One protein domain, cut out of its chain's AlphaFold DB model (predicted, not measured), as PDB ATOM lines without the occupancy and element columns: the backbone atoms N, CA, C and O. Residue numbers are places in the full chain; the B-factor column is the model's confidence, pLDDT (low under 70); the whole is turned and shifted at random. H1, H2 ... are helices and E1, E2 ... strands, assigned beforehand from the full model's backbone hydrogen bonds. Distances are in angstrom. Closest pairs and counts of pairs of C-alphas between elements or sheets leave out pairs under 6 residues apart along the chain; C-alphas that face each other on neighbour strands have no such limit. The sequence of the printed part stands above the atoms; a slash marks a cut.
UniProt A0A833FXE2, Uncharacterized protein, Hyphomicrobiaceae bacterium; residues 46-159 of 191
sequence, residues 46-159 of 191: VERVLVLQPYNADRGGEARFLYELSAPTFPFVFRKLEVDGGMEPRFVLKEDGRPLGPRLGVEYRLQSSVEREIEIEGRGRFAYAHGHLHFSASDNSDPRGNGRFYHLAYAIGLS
ATOM      1  N   VAL A  46     172.091 199.211 152.250       85.12
ATOM      2  CA  VAL A  46     171.719 198.812 150.890       85.12
ATOM      3  C   VAL A  46     172.397 199.761 149.924       85.12
ATOM      4  O   VAL A  46     172.106 200.959 149.931       85.12
ATOM      5  N   GLU A  47     173.280 199.225 149.086       89.12
ATOM      6  CA  GLU A  47     173.819 199.966 147.954       89.12
ATOM      7  C   GLU A  47     172.735 200.099 146.879       89.12
ATOM      8  O   GLU A  47     172.126 199.124 146.433       89.12
ATOM      9  N   ARG A  48     172.461 201.337 146.485       87.00
ATOM     10  CA  ARG A  48     171.565 201.685 145.387       87.00
ATOM     11  C   ARG A  48     172.391 202.283 144.270       87.00
ATOM     12  O   ARG A  48     173.229 203.137 144.524       87.00
ATOM     13  N   VAL A  49     172.116 201.845 143.046       88.75
ATOM     14  CA  VAL A  49     172.700 202.415 141.835       88.75
ATOM     15  C   VAL A  49     171.613 203.197 141.116       88.75
ATOM     16  O   VAL A  49     170.601 202.628 140.709       88.75
ATOM     17  N   LEU A  50     171.828 204.497 140.971       87.38
ATOM     18  CA  LEU A  50     170.999 205.376 140.166       87.38
ATOM     19  C   LEU A  50     171.691 205.611 138.828       87.38
ATOM     20  O   LEU A  50     172.842 206.043 138.788       87.38
ATOM     21  N   VAL A  51     170.989 205.317 137.737       87.19
ATOM     22  CA  VAL A  51     171.435 205.690 136.394       87.19
ATOM     23  C   VAL A  51     171.116 207.167 136.211       87.19
ATOM     24  O   VAL A  51     169.946 207.549 136.250       87.19
ATOM     25  N   LEU A  52     172.148 207.991 136.047       84.12
ATOM     26  CA  LEU A  52     171.964 209.412 135.797       84.12
ATOM     27  C   LEU A  52     171.591 209.576 134.333       84.12
ATOM     28  O   LEU A  52     172.374 209.270 133.433       84.12
ATOM     29  N   GLN A  53     170.364 210.018 134.099       77.12
ATOM     30  CA  GLN A  53     169.900 210.258 132.748       77.12
ATOM     31  C   GLN A  53     170.410 211.622 132.271       77.12
ATOM     32  O   GLN A  53     170.116 212.630 132.914       77.12
ATOM     33  N   PRO A  54     171.146 211.678 131.148       67.06
ATOM     34  CA  PRO A  54     171.801 212.900 130.691       67.06
ATOM     35  C   PRO A  54     170.839 214.072 130.449       67.06
ATOM     36  O   PRO A  54     171.194 215.221 130.665       67.06
ATOM     37  N   TYR A  55     169.592 213.811 130.063       65.44
ATOM     38  CA  TYR A  55     168.601 214.866 129.831       65.44
ATOM     39  C   TYR A  55     168.000 215.462 131.115       65.44
ATOM     40  O   TYR A  55     167.418 216.538 131.049       65.44
ATOM     41  N   ASN A  56     168.137 214.787 132.263       67.62
ATOM     42  CA  ASN A  56     167.722 215.313 133.571       67.62
ATOM     43  C   ASN A  56     168.824 216.157 134.226       67.62
ATOM     44  O   ASN A  56     168.635 216.665 135.329       67.62
ATOM     45  N   ALA A  57     169.994 216.256 133.587       66.12
ATOM     46  CA  ALA A  57     171.048 217.133 134.048       66.12
ATOM     47  C   ALA A  57     170.771 218.555 133.549       66.12
ATOM     48  O   ALA A  57     170.880 218.847 132.351       66.12
ATOM     49  N   ASP A  58     170.447 219.443 134.480       68.56
ATOM     50  CA  ASP A  58     170.324 220.859 134.183       68.56
ATOM     51  C   ASP A  58     171.703 221.505 134.099       68.56
ATOM     52  O   ASP A  58     172.668 221.132 134.779       68.56
ATOM     53  N   ARG A  59     171.789 222.533 133.255       64.38
ATOM     54  CA  ARG A  59     172.935 223.436 133.258       64.38
ATOM     55  C   ARG A  59     172.729 224.437 134.394       64.38
ATOM     56  O   ARG A  59     172.144 225.499 134.196       64.38
ATOM     57  N   GLY A  60     173.131 224.053 135.599       52.56
ATOM     58  CA  GLY A  60     173.052 224.907 136.782       52.56
ATOM     59  C   GLY A  60     174.176 225.943 136.793       52.56
ATOM     60  O   GLY A  60     175.263 225.650 137.276       52.56
ATOM     61  N   GLY A  61     173.918 227.146 136.273       60.91
ATOM     62  CA  GLY A  61     174.868 228.263 136.338       60.91
ATOM     63  C   GLY A  61     176.235 227.968 135.696       60.91
ATOM     64  O   GLY A  61     176.301 227.480 134.568       60.91
ATOM     65  N   GLU A  62     177.304 228.314 136.422       52.75
ATOM     66  CA  GLU A  62     178.726 228.106 136.086       52.75
ATOM     67  C   GLU A  62     179.200 226.658 136.362       52.75
ATOM     68  O   GLU A  62     180.150 226.171 135.750       52.75
ATOM     69  N   ALA A  63     178.494 225.905 137.218       51.25
ATOM     70  CA  ALA A  63     178.786 224.493 137.454       51.25
ATOM     71  C   ALA A  63     178.552 223.683 136.177       51.25
ATOM     72  O   ALA A  63     177.538 223.850 135.497       51.25
ATOM     73  N   ARG A  64     179.455 222.748 135.862       66.62
ATOM     74  CA  ARG A  64     179.365 222.025 134.587       66.62
ATOM     75  C   ARG A  64     178.038 221.271 134.435       66.62
ATOM     76  O   ARG A  64     177.398 221.479 133.410       66.62
ATOM     77  N   PHE A  65     177.583 220.485 135.422       75.38
ATOM     78  CA  PHE A  65     176.280 219.792 135.362       75.38
ATOM     79  C   PHE A  65     175.662 219.578 136.746       75.38
ATOM     80  O   PHE A  65     176.366 219.211 137.692       75.38
ATOM     81  N   LEU A  66     174.345 219.782 136.837       80.75
ATOM     82  CA  LEU A  66     173.546 219.623 138.049       80.75
ATOM     83  C   LEU A  66     172.562 218.465 137.872       80.75
ATOM     84  O   LEU A  66     171.791 218.454 136.918       80.75
ATOM     85  N   TYR A  67     172.555 217.511 138.796       84.06
ATOM     86  CA  TYR A  67     171.568 216.436 138.818       84.06
ATOM     87  C   TYR A  67     170.791 216.482 140.129       84.06
ATOM     88  O   TYR A  67     171.379 216.373 141.206       84.06
ATOM     89  N   GLU A  68     169.472 216.643 140.061       84.81
ATOM     90  CA  GLU A  68     168.629 216.581 141.252       84.81
ATOM     91  C   GLU A  68     168.595 215.149 141.791       84.81
ATOM     92  O   GLU A  68     168.174 214.205 141.118       84.81
ATOM     93  N   LEU A  69     169.064 214.977 143.023       86.56
ATOM     94  CA  LEU A  69     169.060 213.690 143.692       86.56
ATOM     95  C   LEU A  69     167.983 213.710 144.769       86.56
ATOM     96  O   LEU A  69     168.166 214.276 145.848       86.56
ATOM     97  N   SER A  70     166.864 213.039 144.498       84.06
ATOM     98  CA  SER A  70     165.816 212.876 145.498       84.06
ATOM     99  C   SER A  70     166.375 212.142 146.715       84.06
ATOM    100  O   SER A  70     166.882 211.018 146.617       84.06
ATOM    101  N   ALA A  71     166.271 212.777 147.882       82.31
ATOM    102  CA  ALA A  71     166.605 212.121 149.132       82.31
ATOM    103  C   ALA A  71     165.743 210.854 149.304       82.31
ATOM    104  O   ALA A  71     164.577 210.844 148.893       82.31
ATOM    105  N   PRO A  72     166.279 209.786 149.926       86.62
ATOM    106  CA  PRO A  72     165.491 208.614 150.256       86.62
ATOM    107  C   PRO A  72     164.254 209.032 151.046       86.62
ATOM    108  O   PRO A  72     164.340 209.818 151.991       86.62
ATOM    109  N   THR A  73     163.095 208.520 150.650       88.94
ATOM    110  CA  THR A  73     161.853 208.790 151.370       88.94
ATOM    111  C   THR A  73     161.884 208.086 152.723       88.94
ATOM    112  O   THR A  73     162.389 206.964 152.842       88.94
ATOM    113  N   PHE A  74     161.307 208.724 153.745       88.19
ATOM    114  CA  PHE A  74     161.050 208.082 155.032       88.19
ATOM    115  C   PHE A  74     160.415 206.691 154.815       88.19
ATOM    116  O   PHE A  74     159.487 206.579 154.009       88.19
ATOM    117  N   PRO A  75     160.888 205.629 155.500       92.12
ATOM    118  CA  PRO A  75     161.764 205.624 156.681       92.12
ATOM    119  C   PRO A  75     163.278 205.594 156.410       92.12
ATOM    120  O   PRO A  75     164.055 205.428 157.356       92.12
ATOM    121  N   PHE A  76     163.705 205.730 155.155       92.00
ATOM    122  CA  PHE A  76     165.101 205.585 154.751       92.00
ATOM    123  C   PHE A  76     165.853 206.914 154.784       92.00
ATOM    124  O   PHE A  76     165.284 207.977 154.556       92.00
ATOM    125  N   VAL A  77     167.154 206.845 155.052       91.69
ATOM    126  CA  VAL A  77     168.074 207.986 155.001       91.69
ATOM    127  C   VAL A  77     169.367 207.579 154.308       91.69
ATOM    128  O   VAL A  77     169.737 206.403 154.310       91.69
ATOM    129  N   PHE A  78     170.079 208.551 153.734       91.38
ATOM    130  CA  PHE A  78     171.439 208.310 153.265       91.38
ATOM    131  C   PHE A  78     172.324 207.882 154.429       91.38
ATOM    132  O   PHE A  78     172.324 208.508 155.496       91.38
ATOM    133  N   ARG A  79     173.122 206.844 154.204       89.62
ATOM    134  CA  ARG A  79     174.158 206.472 155.149       89.62
ATOM    135  C   ARG A  79     175.296 207.471 155.053       89.62
ATOM    136  O   ARG A  79     175.810 207.743 153.966       89.62
ATOM    137  N   LYS A  80     175.668 208.011 156.208       88.31
ATOM    138  CA  LYS A  80     176.748 208.980 156.325       88.31
ATOM    139  C   LYS A  80     178.045 208.287 156.720       88.31
ATOM    140  O   LYS A  80     178.035 207.351 157.516       88.31
ATOM    141  N   LEU A  81     179.125 208.775 156.143       85.38
ATOM    142  CA  LEU A  81     180.513 208.399 156.342       85.38
ATOM    143  C   LEU A  81     181.240 209.674 156.775       85.38
ATOM    144  O   LEU A  81     180.894 210.769 156.329       85.38
ATOM    145  N   GLU A  82     182.236 209.526 157.634       84.94
ATOM    146  CA  GLU A  82     183.140 210.621 157.949       84.94
ATOM    147  C   GLU A  82     184.050 210.901 156.743       84.94
ATOM    148  O   GLU A  82     184.791 210.027 156.294       84.94
ATOM    149  N   VAL A  83     183.950 212.108 156.191       79.06
ATOM    150  CA  VAL A  83     184.773 212.626 155.093       79.06
ATOM    151  C   VAL A  83     185.284 213.992 155.533       79.06
ATOM    152  O   VAL A  83     184.478 214.855 155.878       79.06
ATOM    153  N   ASP A  84     186.604 214.176 155.577       72.88
ATOM    154  CA  ASP A  84     187.272 215.452 155.887       72.88
ATOM    155  C   ASP A  84     186.716 216.177 157.132       72.88
ATOM    156  O   ASP A  84     186.509 217.391 157.149       72.88
ATOM    157  N   GLY A  85     186.433 215.414 158.196       74.50
ATOM    158  CA  GLY A  85     185.947 215.939 159.479       74.50
ATOM    159  C   GLY A  85     184.449 216.264 159.534       74.50
ATOM    160  O   GLY A  85     183.991 216.876 160.501       74.50
ATOM    161  N   GLY A  86     183.659 215.860 158.532       79.25
ATOM    162  CA  GLY A  86     182.198 215.943 158.569       79.25
ATOM    163  C   GLY A  86     181.503 214.655 158.137       79.25
ATOM    164  O   GLY A  86     182.085 213.770 157.525       79.25
ATOM    165  N   MET A  87     180.221 214.538 158.490       83.06
ATOM    166  CA  MET A  87     179.407 213.357 158.185       83.06
ATOM    167  C   MET A  87     178.630 213.567 156.889       83.06
ATOM    168  O   MET A  87     177.564 214.195 156.889       83.06
ATOM    169  N   GLU A  88     179.124 212.992 155.799       83.81
ATOM    170  CA  GLU A  88     178.530 213.130 154.473       83.81
ATOM    171  C   GLU A  88     177.968 211.812 153.936       83.81
ATOM    172  O   GLU A  88     178.470 210.741 154.271       83.81
ATOM    173  N   PRO A  89     176.940 211.844 153.071       86.62
ATOM    174  CA  PRO A  89     176.461 210.639 152.407       86.62
ATOM    175  C   PRO A  89     177.578 209.925 151.639       86.62
ATOM    176  O   PRO A  89     178.324 210.567 150.898       86.62
ATOM    177  N   ARG A  90     177.667 208.601 151.755       87.50
ATOM    178  CA  ARG A  90     178.615 207.792 150.978       87.50
ATOM    179  C   ARG A  90     178.154 207.711 149.517       87.50
ATOM    180  O   ARG A  90     177.185 207.014 149.226       87.50
ATOM    181  N   PHE A  91     178.867 208.398 148.623       90.50
ATOM    182  CA  PHE A  91     178.611 208.413 147.179       90.50
ATOM    183  C   PHE A  91     179.822 207.914 146.402       90.50
ATOM    184  O   PHE A  91     180.947 208.325 146.681       90.50
ATOM    185  N   VAL A  92     179.567 207.081 145.397       92.94
ATOM    186  CA  VAL A  92     180.539 206.686 144.378       92.94
ATOM    187  C   VAL A  92     179.914 206.970 143.022       92.94
ATOM    188  O   VAL A  92     179.014 206.255 142.582       92.94
ATOM    189  N   LEU A  93     180.378 208.029 142.367       93.50
ATOM    190  CA  LEU A  93     179.992 208.338 140.999       93.50
ATOM    191  C   LEU A  93     180.864 207.528 140.037       93.50
ATOM    192  O   LEU A  93     182.068 207.410 140.250       93.50
ATOM    193  N   LYS A  94     180.270 206.956 138.993       95.31
ATOM    194  CA  LYS A  94     180.965 206.196 137.954       95.31
ATOM    195  C   LYS A  94     180.603 206.723 136.570       95.31
ATOM    196  O   LYS A  94     179.442 207.032 136.327       95.31
ATOM    197  N   GLU A  95     181.582 206.753 135.679       94.12
ATOM    198  CA  GLU A  95     181.476 207.038 134.247       94.12
ATOM    199  C   GLU A  95     181.940 205.788 133.488       94.12
ATOM    200  O   GLU A  95     183.056 205.311 133.699       94.12
ATOM    201  N   ASP A  96     181.060 205.191 132.682       93.44
ATOM    202  CA  ASP A  96     181.292 203.926 131.967       93.44
ATOM    203  C   ASP A  96     181.831 202.805 132.882       93.44
ATOM    204  O   ASP A  96     182.718 202.022 132.539       93.44
ATOM    205  N   GLY A  97     181.311 202.764 134.113       92.12
ATOM    206  CA  GLY A  97     181.706 201.812 135.155       92.12
ATOM    207  C   GLY A  97     182.989 202.168 135.916       92.12
ATOM    208  O   GLY A  97     183.274 201.533 136.934       92.12
ATOM    209  N   ARG A  98     183.735 203.196 135.497       94.25
ATOM    210  CA  ARG A  98     184.947 203.671 136.182       94.25
ATOM    211  C   ARG A  98     184.598 204.746 137.207       94.25
ATOM    212  O   ARG A  98     183.825 205.637 136.878       94.25
ATOM    213  N   PRO A  99     185.143 204.705 138.432       93.88
ATOM    214  CA  PRO A  99     184.862 205.733 139.426       93.88
ATOM    215  C   PRO A  99     185.372 207.105 138.959       93.88
ATOM    216  O   PRO A  99     186.512 207.227 138.515       93.88
ATOM    217  N   LEU A 100     184.520 208.121 139.084       91.94
ATOM    218  CA  LEU A 100     184.877 209.527 138.943       91.94
ATOM    219  C   LEU A 100     185.348 210.082 140.290       91.94
ATOM    220  O   LEU A 100     184.884 209.660 141.352       91.94
ATOM    221  N   GLY A 101     186.274 211.032 140.246       88.00
ATOM    222  CA  GLY A 101     186.773 211.727 141.423       88.00
ATOM    223  C   GLY A 101     187.931 212.669 141.090       88.00
ATOM    224  O   GLY A 101     188.420 212.654 139.960       88.00
ATOM    225  N   PRO A 102     188.392 213.471 142.063       89.12
ATOM    226  CA  PRO A 102     188.070 213.385 143.491       89.12
ATOM    227  C   PRO A 102     186.679 213.927 143.853       89.12
ATOM    228  O   PRO A 102     186.120 214.783 143.169       89.12
ATOM    229  N   ARG A 103     186.114 213.422 144.954       88.00
ATOM    230  CA  ARG A 103     184.948 214.042 145.590       88.00
ATOM    231  C   ARG A 103     185.401 215.318 146.300       88.00
ATOM    232  O   ARG A 103     186.400 215.273 147.006       88.00
ATOM    233  N   LEU A 104     184.653 216.407 146.159       87.31
ATOM    234  CA  LEU A 104     184.852 217.607 146.972       87.31
ATOM    235  C   LEU A 104     184.171 217.419 148.331       87.31
ATOM    236  O   LEU A 104     182.988 217.072 148.385       87.31
ATOM    237  N   GLY A 105     184.939 217.593 149.406       76.69
ATOM    238  CA  GLY A 105     184.483 217.406 150.780       76.69
ATOM    239  C   GLY A 105     183.800 218.636 151.389       76.69
ATOM    240  O   GLY A 105     183.480 219.624 150.723       76.69
ATOM    241  N   VAL A 106     183.636 218.573 152.711       69.88
ATOM    242  CA  VAL A 106     182.893 219.526 153.561       69.88
ATOM    243  C   VAL A 106     183.481 220.944 153.532       69.88
ATOM    244  O   VAL A 106     182.808 221.917 153.893       69.88
ATOM    245  N   GLU A 107     184.748 221.065 153.141       69.12
ATOM    246  CA  GLU A 107     185.471 222.331 153.010       69.12
ATOM    247  C   GLU A 107     184.826 223.262 151.970       69.12
ATOM    248  O   GLU A 107     184.792 224.477 152.165       69.12
ATOM    249  N   TYR A 108     184.164 222.703 150.954       67.81
ATOM    250  CA  TYR A 108     183.428 223.449 149.933       67.81
ATOM    251  C   TYR A 108     181.941 223.614 150.297       67.81
ATOM    252  O   TYR A 108     181.054 223.426 149.477       67.81
ATOM    253  N   ARG A 109     181.614 223.963 151.549       67.81
ATOM    254  CA  ARG A 109     180.213 224.004 152.031       67.81
ATOM    255  C   ARG A 109     179.317 225.044 151.341       67.81
ATOM    256  O   ARG A 109     178.092 224.913 151.360       67.81
ATOM    257  N   LEU A 110     179.911 226.092 150.773       73.56
ATOM    258  CA  LEU A 110     179.187 227.101 150.004       73.56
ATOM    259  C   LEU A 110     178.958 226.589 148.584       73.56
ATOM    260  O   LEU A 110     179.917 226.267 147.887       73.56
ATOM    261  N   GLN A 111     177.698 226.585 148.142       70.00
ATOM    262  CA  GLN A 111     177.313 226.144 146.797       70.00
ATOM    263  C   GLN A 111     178.158 226.821 145.708       70.00
ATOM    264  O   GLN A 111     178.744 226.141 144.875       70.00
ATOM    265  N   SER A 112     178.329 228.142 145.786       74.31
ATOM    266  CA  SER A 112     179.145 228.904 144.832       74.31
ATOM    267  C   SER A 112     180.615 228.471 144.777       74.31
ATOM    268  O   SER A 112     181.271 228.660 143.758       74.31
ATOM    269  N   SER A 113     181.147 227.885 145.854       82.12
ATOM    270  CA  SER A 113     182.518 227.371 145.889       82.12
ATOM    271  C   SER A 113     182.636 226.011 145.207       82.12
ATOM    272  O   SER A 113     183.615 225.782 144.503       82.12
ATOM    273  N   VAL A 114     181.647 225.128 145.388       84.06
ATOM    274  CA  VAL A 114     181.577 223.818 144.712       84.06
ATOM    275  C   VAL A 114     181.467 223.998 143.208       84.06
ATOM    276  O   VAL A 114     182.187 223.361 142.444       84.06
ATOM    277  N   GLU A 115     180.541 224.857 142.791       82.81
ATOM    278  CA  GLU A 115     180.240 225.083 141.383       82.81
ATOM    279  C   GLU A 115     181.472 225.609 140.648       82.81
ATOM    280  O   GLU A 115     181.878 225.021 139.647       82.81
ATOM    281  N   ARG A 116     182.131 226.625 141.221       85.00
ATOM    282  CA  ARG A 116     183.368 227.203 140.688       85.00
ATOM    283  C   ARG A 116     184.517 226.196 140.626       85.00
ATOM    284  O   ARG A 116     185.238 226.156 139.636       85.00
ATOM    285  N   GLU A 117     184.706 225.378 141.657       87.31
ATOM    286  CA  GLU A 117     185.781 224.376 141.685       87.31
ATOM    287  C   GLU A 117     185.600 223.327 140.573       87.31
ATOM    288  O   GLU A 117     186.530 223.010 139.828       87.31
ATOM    289  N   ILE A 118     184.377 222.811 140.417       88.44
ATOM    290  CA  ILE A 118     184.043 221.830 139.373       88.44
ATOM    291  C   ILE A 118     184.110 222.465 137.978       88.44
ATOM    292  O   ILE A 118     184.460 221.791 137.007       88.44
ATOM    293  N   GLU A 119     183.791 223.750 137.861       84.38
ATOM    294  CA  GLU A 119     183.919 224.489 136.612       84.38
ATOM    295  C   GLU A 119     185.377 224.695 136.202       84.38
ATOM    296  O   GLU A 119     185.732 224.405 135.057       84.38
ATOM    297  N   ILE A 120     186.217 225.196 137.109       85.69
ATOM    298  CA  ILE A 120     187.606 225.548 136.807       85.69
ATOM    299  C   ILE A 120     188.422 224.278 136.580       85.69
ATOM    300  O   ILE A 120     189.076 224.128 135.544       85.69
ATOM    301  N   GLU A 121     188.371 223.342 137.528       88.50
ATOM    302  CA  GLU A 121     189.208 222.150 137.474       88.50
ATOM    303  C   GLU A 121     188.554 221.012 136.689       88.50
ATOM    304  O   GLU A 121     189.169 220.427 135.790       88.50
ATOM    305  N   GLY A 122     187.295 220.704 137.013       86.75
ATOM    306  CA  GLY A 122     186.563 219.552 136.488       86.75
ATOM    307  C   GLY A 122     187.293 218.220 136.693       86.75
ATOM    308  O   GLY A 122     187.701 217.895 137.802       86.75
ATOM    309  N   ARG A 123     187.465 217.445 135.616       90.38
ATOM    310  CA  ARG A 123     188.202 216.171 135.522       90.38
ATOM    311  C   ARG A 123     187.591 215.042 136.341       90.38
ATOM    312  O   ARG A 123     188.298 214.287 136.999       90.38
ATOM    313  N   GLY A 124     186.267 214.920 136.316       90.81
ATOM    314  CA  GLY A 124     185.571 213.913 137.112       90.81
ATOM    315  C   GLY A 124     185.314 214.334 138.557       90.81
ATOM    316  O   GLY A 124     184.787 213.534 139.330       90.81
ATOM    317  N   ARG A 125     185.651 215.575 138.942       91.69
ATOM    318  CA  ARG A 125     185.280 216.114 140.254       91.69
ATOM    319  C   ARG A 125     183.766 216.132 140.418       91.69
ATOM    320  O   ARG A 125     183.039 216.466 139.475       91.69
ATOM    321  N   PHE A 126     183.315 215.795 141.623       91.50
ATOM    322  CA  PHE A 126     181.901 215.817 141.980       91.50
ATOM    323  C   PHE A 126     181.674 216.196 143.446       91.50
ATOM    324  O   PHE A 126     182.546 216.000 144.290       91.50
ATOM    325  N   ALA A 127     180.480 216.695 143.755       89.25
ATOM    326  CA  ALA A 127     180.042 217.030 145.103       89.25
ATOM    327  C   ALA A 127     178.523 216.880 145.234       89.25
ATOM    328  O   ALA A 127     177.798 216.957 144.243       89.25
ATOM    329  N   TYR A 128     178.028 216.707 146.460       87.88
ATOM    330  CA  TYR A 128     176.595 216.717 146.748       87.88
ATOM    331  C   TYR A 128     176.261 217.861 147.704       87.88
ATOM    332  O   TYR A 128     176.713 217.863 148.847       87.88
ATOM    333  N   ALA A 129     175.453 218.813 147.244       83.75
ATOM    334  CA  ALA A 129     175.072 219.996 148.002       83.75
ATOM    335  C   ALA A 129     173.605 220.349 147.729       83.75
ATOM    336  O   ALA A 129     173.136 220.258 146.602       83.75
ATOM    337  N   HIS A 130     172.865 220.745 148.769       81.00
ATOM    338  CA  HIS A 130     171.482 221.243 148.653       81.00
ATOM    339  C   HIS A 130     170.504 220.326 147.886       81.00
ATOM    340  O   HIS A 130     169.563 220.811 147.274       81.00
ATOM    341  N   GLY A 131     170.695 219.002 147.925       84.38
ATOM    342  CA  GLY A 131     169.840 218.056 147.186       84.38
ATOM    343  C   GLY A 131     170.272 217.813 145.739       84.38
ATOM    344  O   GLY A 131     169.676 216.991 145.048       84.38
ATOM    345  N   HIS A 132     171.345 218.460 145.295       86.31
ATOM    346  CA  HIS A 132     171.881 218.316 143.956       86.31
ATOM    347  C   HIS A 132     173.258 217.655 143.975       86.31
ATOM    348  O   HIS A 132     174.103 217.912 144.834       86.31
ATOM    349  N   LEU A 133     173.483 216.784 142.999       89.25
ATOM    350  CA  LEU A 133     174.791 216.267 142.648       89.25
ATOM    351  C   LEU A 133     175.390 217.176 141.571       89.25
ATOM    352  O   LEU A 133     174.857 217.273 140.467       89.25
ATOM    353  N   HIS A 134     176.511 217.808 141.888       88.88
ATOM    354  CA  HIS A 134     177.314 218.581 140.951       88.88
ATOM    355  C   HIS A 134     178.459 217.699 140.467       88.88
ATOM    356  O   HIS A 134     179.142 217.097 141.297       88.88
ATOM    357  N   PHE A 135     178.696 217.605 139.160       90.88
ATOM    358  CA  PHE A 135     179.839 216.849 138.646       90.88
ATOM    359  C   PHE A 135     180.301 217.312 137.261       90.88
ATOM    360  O   PHE A 135     179.635 218.085 136.574       90.88
ATOM    361  N   SER A 136     181.466 216.817 136.855       91.25
ATOM    362  CA  SER A 136     182.028 216.974 135.510       91.25
ATOM    363  C   SER A 136     182.417 215.609 134.940       91.25
ATOM    364  O   SER A 136     182.697 214.683 135.701       91.25
ATOM    365  N   ALA A 137     182.449 215.474 133.612       91.44
ATOM    366  CA  ALA A 137     183.022 214.290 132.973       91.44
ATOM    367  C   ALA A 137     184.535 214.200 133.236       91.44
ATOM    368  O   ALA A 137     185.196 215.216 133.478       91.44
ATOM    369  N   SER A 138     185.097 212.995 133.129       93.19
ATOM    370  CA  SER A 138     186.536 212.748 133.346       93.19
ATOM    371  C   SER A 138     187.459 213.587 132.444       93.19
ATOM    372  O   SER A 138     188.535 214.007 132.867       93.19
ATOM    373  N   ASP A 139     187.018 213.880 131.223       90.81
ATOM    374  CA  ASP A 139     187.717 214.676 130.208       90.81
ATOM    375  C   ASP A 139     187.089 216.061 129.992       90.81
ATOM    376  O   ASP A 139     187.408 216.736 129.016       90.81
ATOM    377  N   ASN A 140     186.201 216.491 130.894       89.44
ATOM    378  CA  ASN A 140     185.474 217.762 130.822       89.44
ATOM    379  C   ASN A 140     184.507 217.919 129.641       89.44
ATOM    380  O   ASN A 140     183.977 219.013 129.443       89.44
ATOM    381  N   SER A 141     184.245 216.854 128.882       88.88
ATOM    382  CA  SER A 141     183.170 216.854 127.888       88.88
ATOM    383  C   SER A 141     181.791 217.006 128.547       88.88
ATOM    384  O   SER A 141     181.635 216.769 129.746       88.88
ATOM    385  N   ASP A 142     180.781 217.417 127.772       85.38
ATOM    386  CA  ASP A 142     179.395 217.524 128.250       85.38
ATOM    387  C   ASP A 142     178.804 216.105 128.471       85.38
ATOM    388  O   ASP A 142     178.581 215.401 127.480       85.38
ATOM    389  N   PRO A 143     178.511 215.674 129.721       86.44
ATOM    390  CA  PRO A 143     177.884 214.395 130.063       86.44
ATOM    391  C   PRO A 143     176.562 214.141 129.345       86.44
ATOM    392  O   PRO A 143     176.127 212.998 129.251       86.44
ATOM    393  N   ARG A 144     175.896 215.195 128.852       82.94
ATOM    394  CA  ARG A 144     174.600 215.086 128.182       82.94
ATOM    395  C   ARG A 144     174.717 214.641 126.732       82.94
ATOM    396  O   ARG A 144     173.773 214.072 126.191       82.94
ATOM    397  N   GLY A 145     175.862 214.919 126.109       82.50
ATOM    398  CA  GLY A 145     176.104 214.689 124.685       82.50
ATOM    399  C   GLY A 145     177.308 213.803 124.375       82.50
ATOM    400  O   GLY A 145     177.479 213.412 123.225       82.50
ATOM    401  N   ASN A 146     178.139 213.467 125.363       88.50
ATOM    402  CA  ASN A 146     179.352 212.675 125.141       88.50
ATOM    403  C   ASN A 146     179.101 211.165 124.957       88.50
ATOM    404  O   ASN A 146     180.041 210.428 124.668       88.50
ATOM    405  N   GLY A 147     177.854 210.704 125.108       87.56
ATOM    406  CA  GLY A 147     177.457 209.311 124.893       87.56
ATOM    407  C   GLY A 147     177.897 208.334 125.989       87.56
ATOM    408  O   GLY A 147     177.812 207.126 125.772       87.56
ATOM    409  N   ARG A 148     178.364 208.830 127.144       91.19
ATOM    410  CA  ARG A 148     178.804 208.006 128.279       91.19
ATOM    411  C   ARG A 148     177.671 207.694 129.248       91.19
ATOM    412  O   ARG A 148     176.685 208.427 129.349       91.19
ATOM    413  N   PHE A 149     177.837 206.614 130.004       91.00
ATOM    414  CA  PHE A 149     176.887 206.185 131.022       91.00
ATOM    415  C   PHE A 149     177.359 206.563 132.417       91.00
ATOM    416  O   PHE A 149     178.434 206.162 132.868       91.00
ATOM    417  N   TYR A 150     176.509 207.293 133.130       91.88
ATOM    418  CA  TYR A 150     176.802 207.776 134.468       91.88
ATOM    419  C   TYR A 150     175.964 207.037 135.510       91.88
ATOM    420  O   TYR A 150     174.742 206.925 135.390       91.88
ATOM    421  N   HIS A 151     176.623 206.543 136.556       93.56
ATOM    422  CA  HIS A 151     175.984 205.820 137.651       93.56
ATOM    423  C   HIS A 151     176.389 206.407 138.994       93.56
ATOM    424  O   HIS A 151     177.575 206.479 139.306       93.56
ATOM    425  N   LEU A 152     175.414 206.749 139.827       93.50
ATOM    426  CA  LEU A 152     175.652 207.104 141.218       93.50
ATOM    427  C   LEU A 152     175.329 205.905 142.106       93.50
ATOM    428  O   LEU A 152     174.177 205.487 142.189       93.50
ATOM    429  N   ALA A 153     176.336 205.376 142.790       92.88
ATOM    430  CA  ALA A 153     176.155 204.382 143.833       92.88
ATOM    431  C   ALA A 153     176.130 205.048 145.215       92.88
ATOM    432  O   ALA A 153     177.000 205.863 145.532       92.88
ATOM    433  N   TYR A 154     175.137 204.712 146.039       92.25
ATOM    434  CA  TYR A 154     174.990 205.252 147.390       92.25
ATOM    435  C   TYR A 154     174.402 204.255 148.374       92.25
ATOM    436  O   TYR A 154     173.608 203.395 148.007       92.25
ATOM    437  N   ALA A 155     174.773 204.400 149.644       91.44
ATOM    438  CA  ALA A 155     174.258 203.565 150.720       91.44
ATOM    439  C   ALA A 155     173.050 204.225 151.403       91.44
ATOM    440  O   ALA A 155     173.087 205.409 151.753       91.44
ATOM    441  N   ILE A 156     171.988 203.449 151.627       92.44
ATOM    442  CA  ILE A 156     170.831 203.840 152.446       92.44
ATOM    443  C   ILE A 156     170.689 202.932 153.666       92.44
ATOM    444  O   ILE A 156     171.050 201.756 153.617       92.44
ATOM    445  N   GLY A 157     170.125 203.478 154.743       91.75
ATOM    446  CA  GLY A 157     169.776 202.749 155.965       91.75
ATOM    447  C   GLY A 157     168.463 203.253 156.568       91.75
ATOM    448  O   GLY A 157     167.867 204.209 156.064       91.75
ATOM    449  N   LEU A 158     167.997 202.617 157.648       92.12
ATOM    450  CA  LEU A 158     166.834 203.113 158.389       92.12
ATOM    451  C   LEU A 158     167.187 204.368 159.187       92.12
ATOM    452  O   LEU A 158     168.274 204.491 159.755       92.12
ATOM    453  N   SER A 159     166.231 205.291 159.268       92.12
ATOM    454  CA  SER A 159     166.347 206.451 160.144       92.12
ATOM    455  C   SER A 159     166.488 206.029 161.614       92.12
ATOM    456  O   SER A 159     165.965 204.996 162.054       92.12
TER     457      SER A 159
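Overview. This is residues 46 to 159 of the 191 residues of an uncharacterized protein of Hyphomicrobiaceae bacterium (UniProt A0A833FXE2). A small sheet, E2 E8 E7, lies in the middle of the model, with helix H1 over one face and a longer, strongly twisted sheet, built round E9 from E1, E3 and E6, loosely and partly facing the other. The hairpin E4 and E5 stands at one end, set between E3 and E6. The 114 printed residues hold nine named strands and one named helix, in the order E1 E2 E3 E4 E5 E6 H1 E7 E8 E9; the three sheets are antiparallel, and the class is mostly strand, though under half of the residues are in named elements. The whole is compact, with a radius of gyration of the C-alphas of 13.4 A and spans of 37 by 28 by 22 A.

Along the chain. E1, residues 46 to 52, begins with C-alpha 46 at (171.719, 198.812, 150.890) and is 18.4 A long. E2 is residues 65 to 68, E3 residues 76 to 78, E4 residues 80 to 83 and E5 residues 86 to 89. E6, residues 91 to 95, is 13.3 A long. H1, residues 111 to 120, begins with C-alpha 111 at (177.313, 226.144, 146.797) and is 14.4 A long. E7 is residues 126 to 129 and E8 residues 132 to 135. E9, residues 150 to 158, is 26.3 A long and ends with C-alpha 158 at (166.834, 203.113, 158.389).

Arrangement. In the branched sheet, E1 lies on one side of E9, with N 48 and O 154 at 2.8 A. On the other side are E6, beside residues 150 to 154, with N 92 and O 153 at 2.8 A, and E3, beside residues 156 to 158, with N 77 and O 157 at 2.9 A. E3 runs on into E4 at 9 degrees. E4 and E5 form a hairpin, with N 81 and O 88 at 2.8 A, and E5 runs on into E6 at 53 degrees. The C-alphas of Leu 93 in E6 and Phe 126 in E7, their closest, are 7.8 A apart. E8 is the inner strand between E2, with N 67 and O 133 at 2.9 A, and E7, its hairpin partner, with N 127 and O 134 at 2.8 A. H1 is on this sheet, two layers with the helix on one face, at a height over the sheet of 8.8 A; it lies over E8 and E7 and runs along the strands, at 14 degrees to E8 on the local plane. Its closest C-alpha pair with E8 is Ile 118 and Phe 135, 6.6 A. In H1 every O i to N i+4 pair is within hydrogen-bond range. H1 and E9 are apart.

Size, cuts and confidence. The C-alphas farthest apart, those of Pro 75 and Ile 120, are 38.2 A from each other. The printed part has no cut. The links E1 to E2, E6 to H1 and E8 to E9 are long. The mean pLDDT of the printed part is 84.1; residues 54 to 64 and 106 to 109 are under 70.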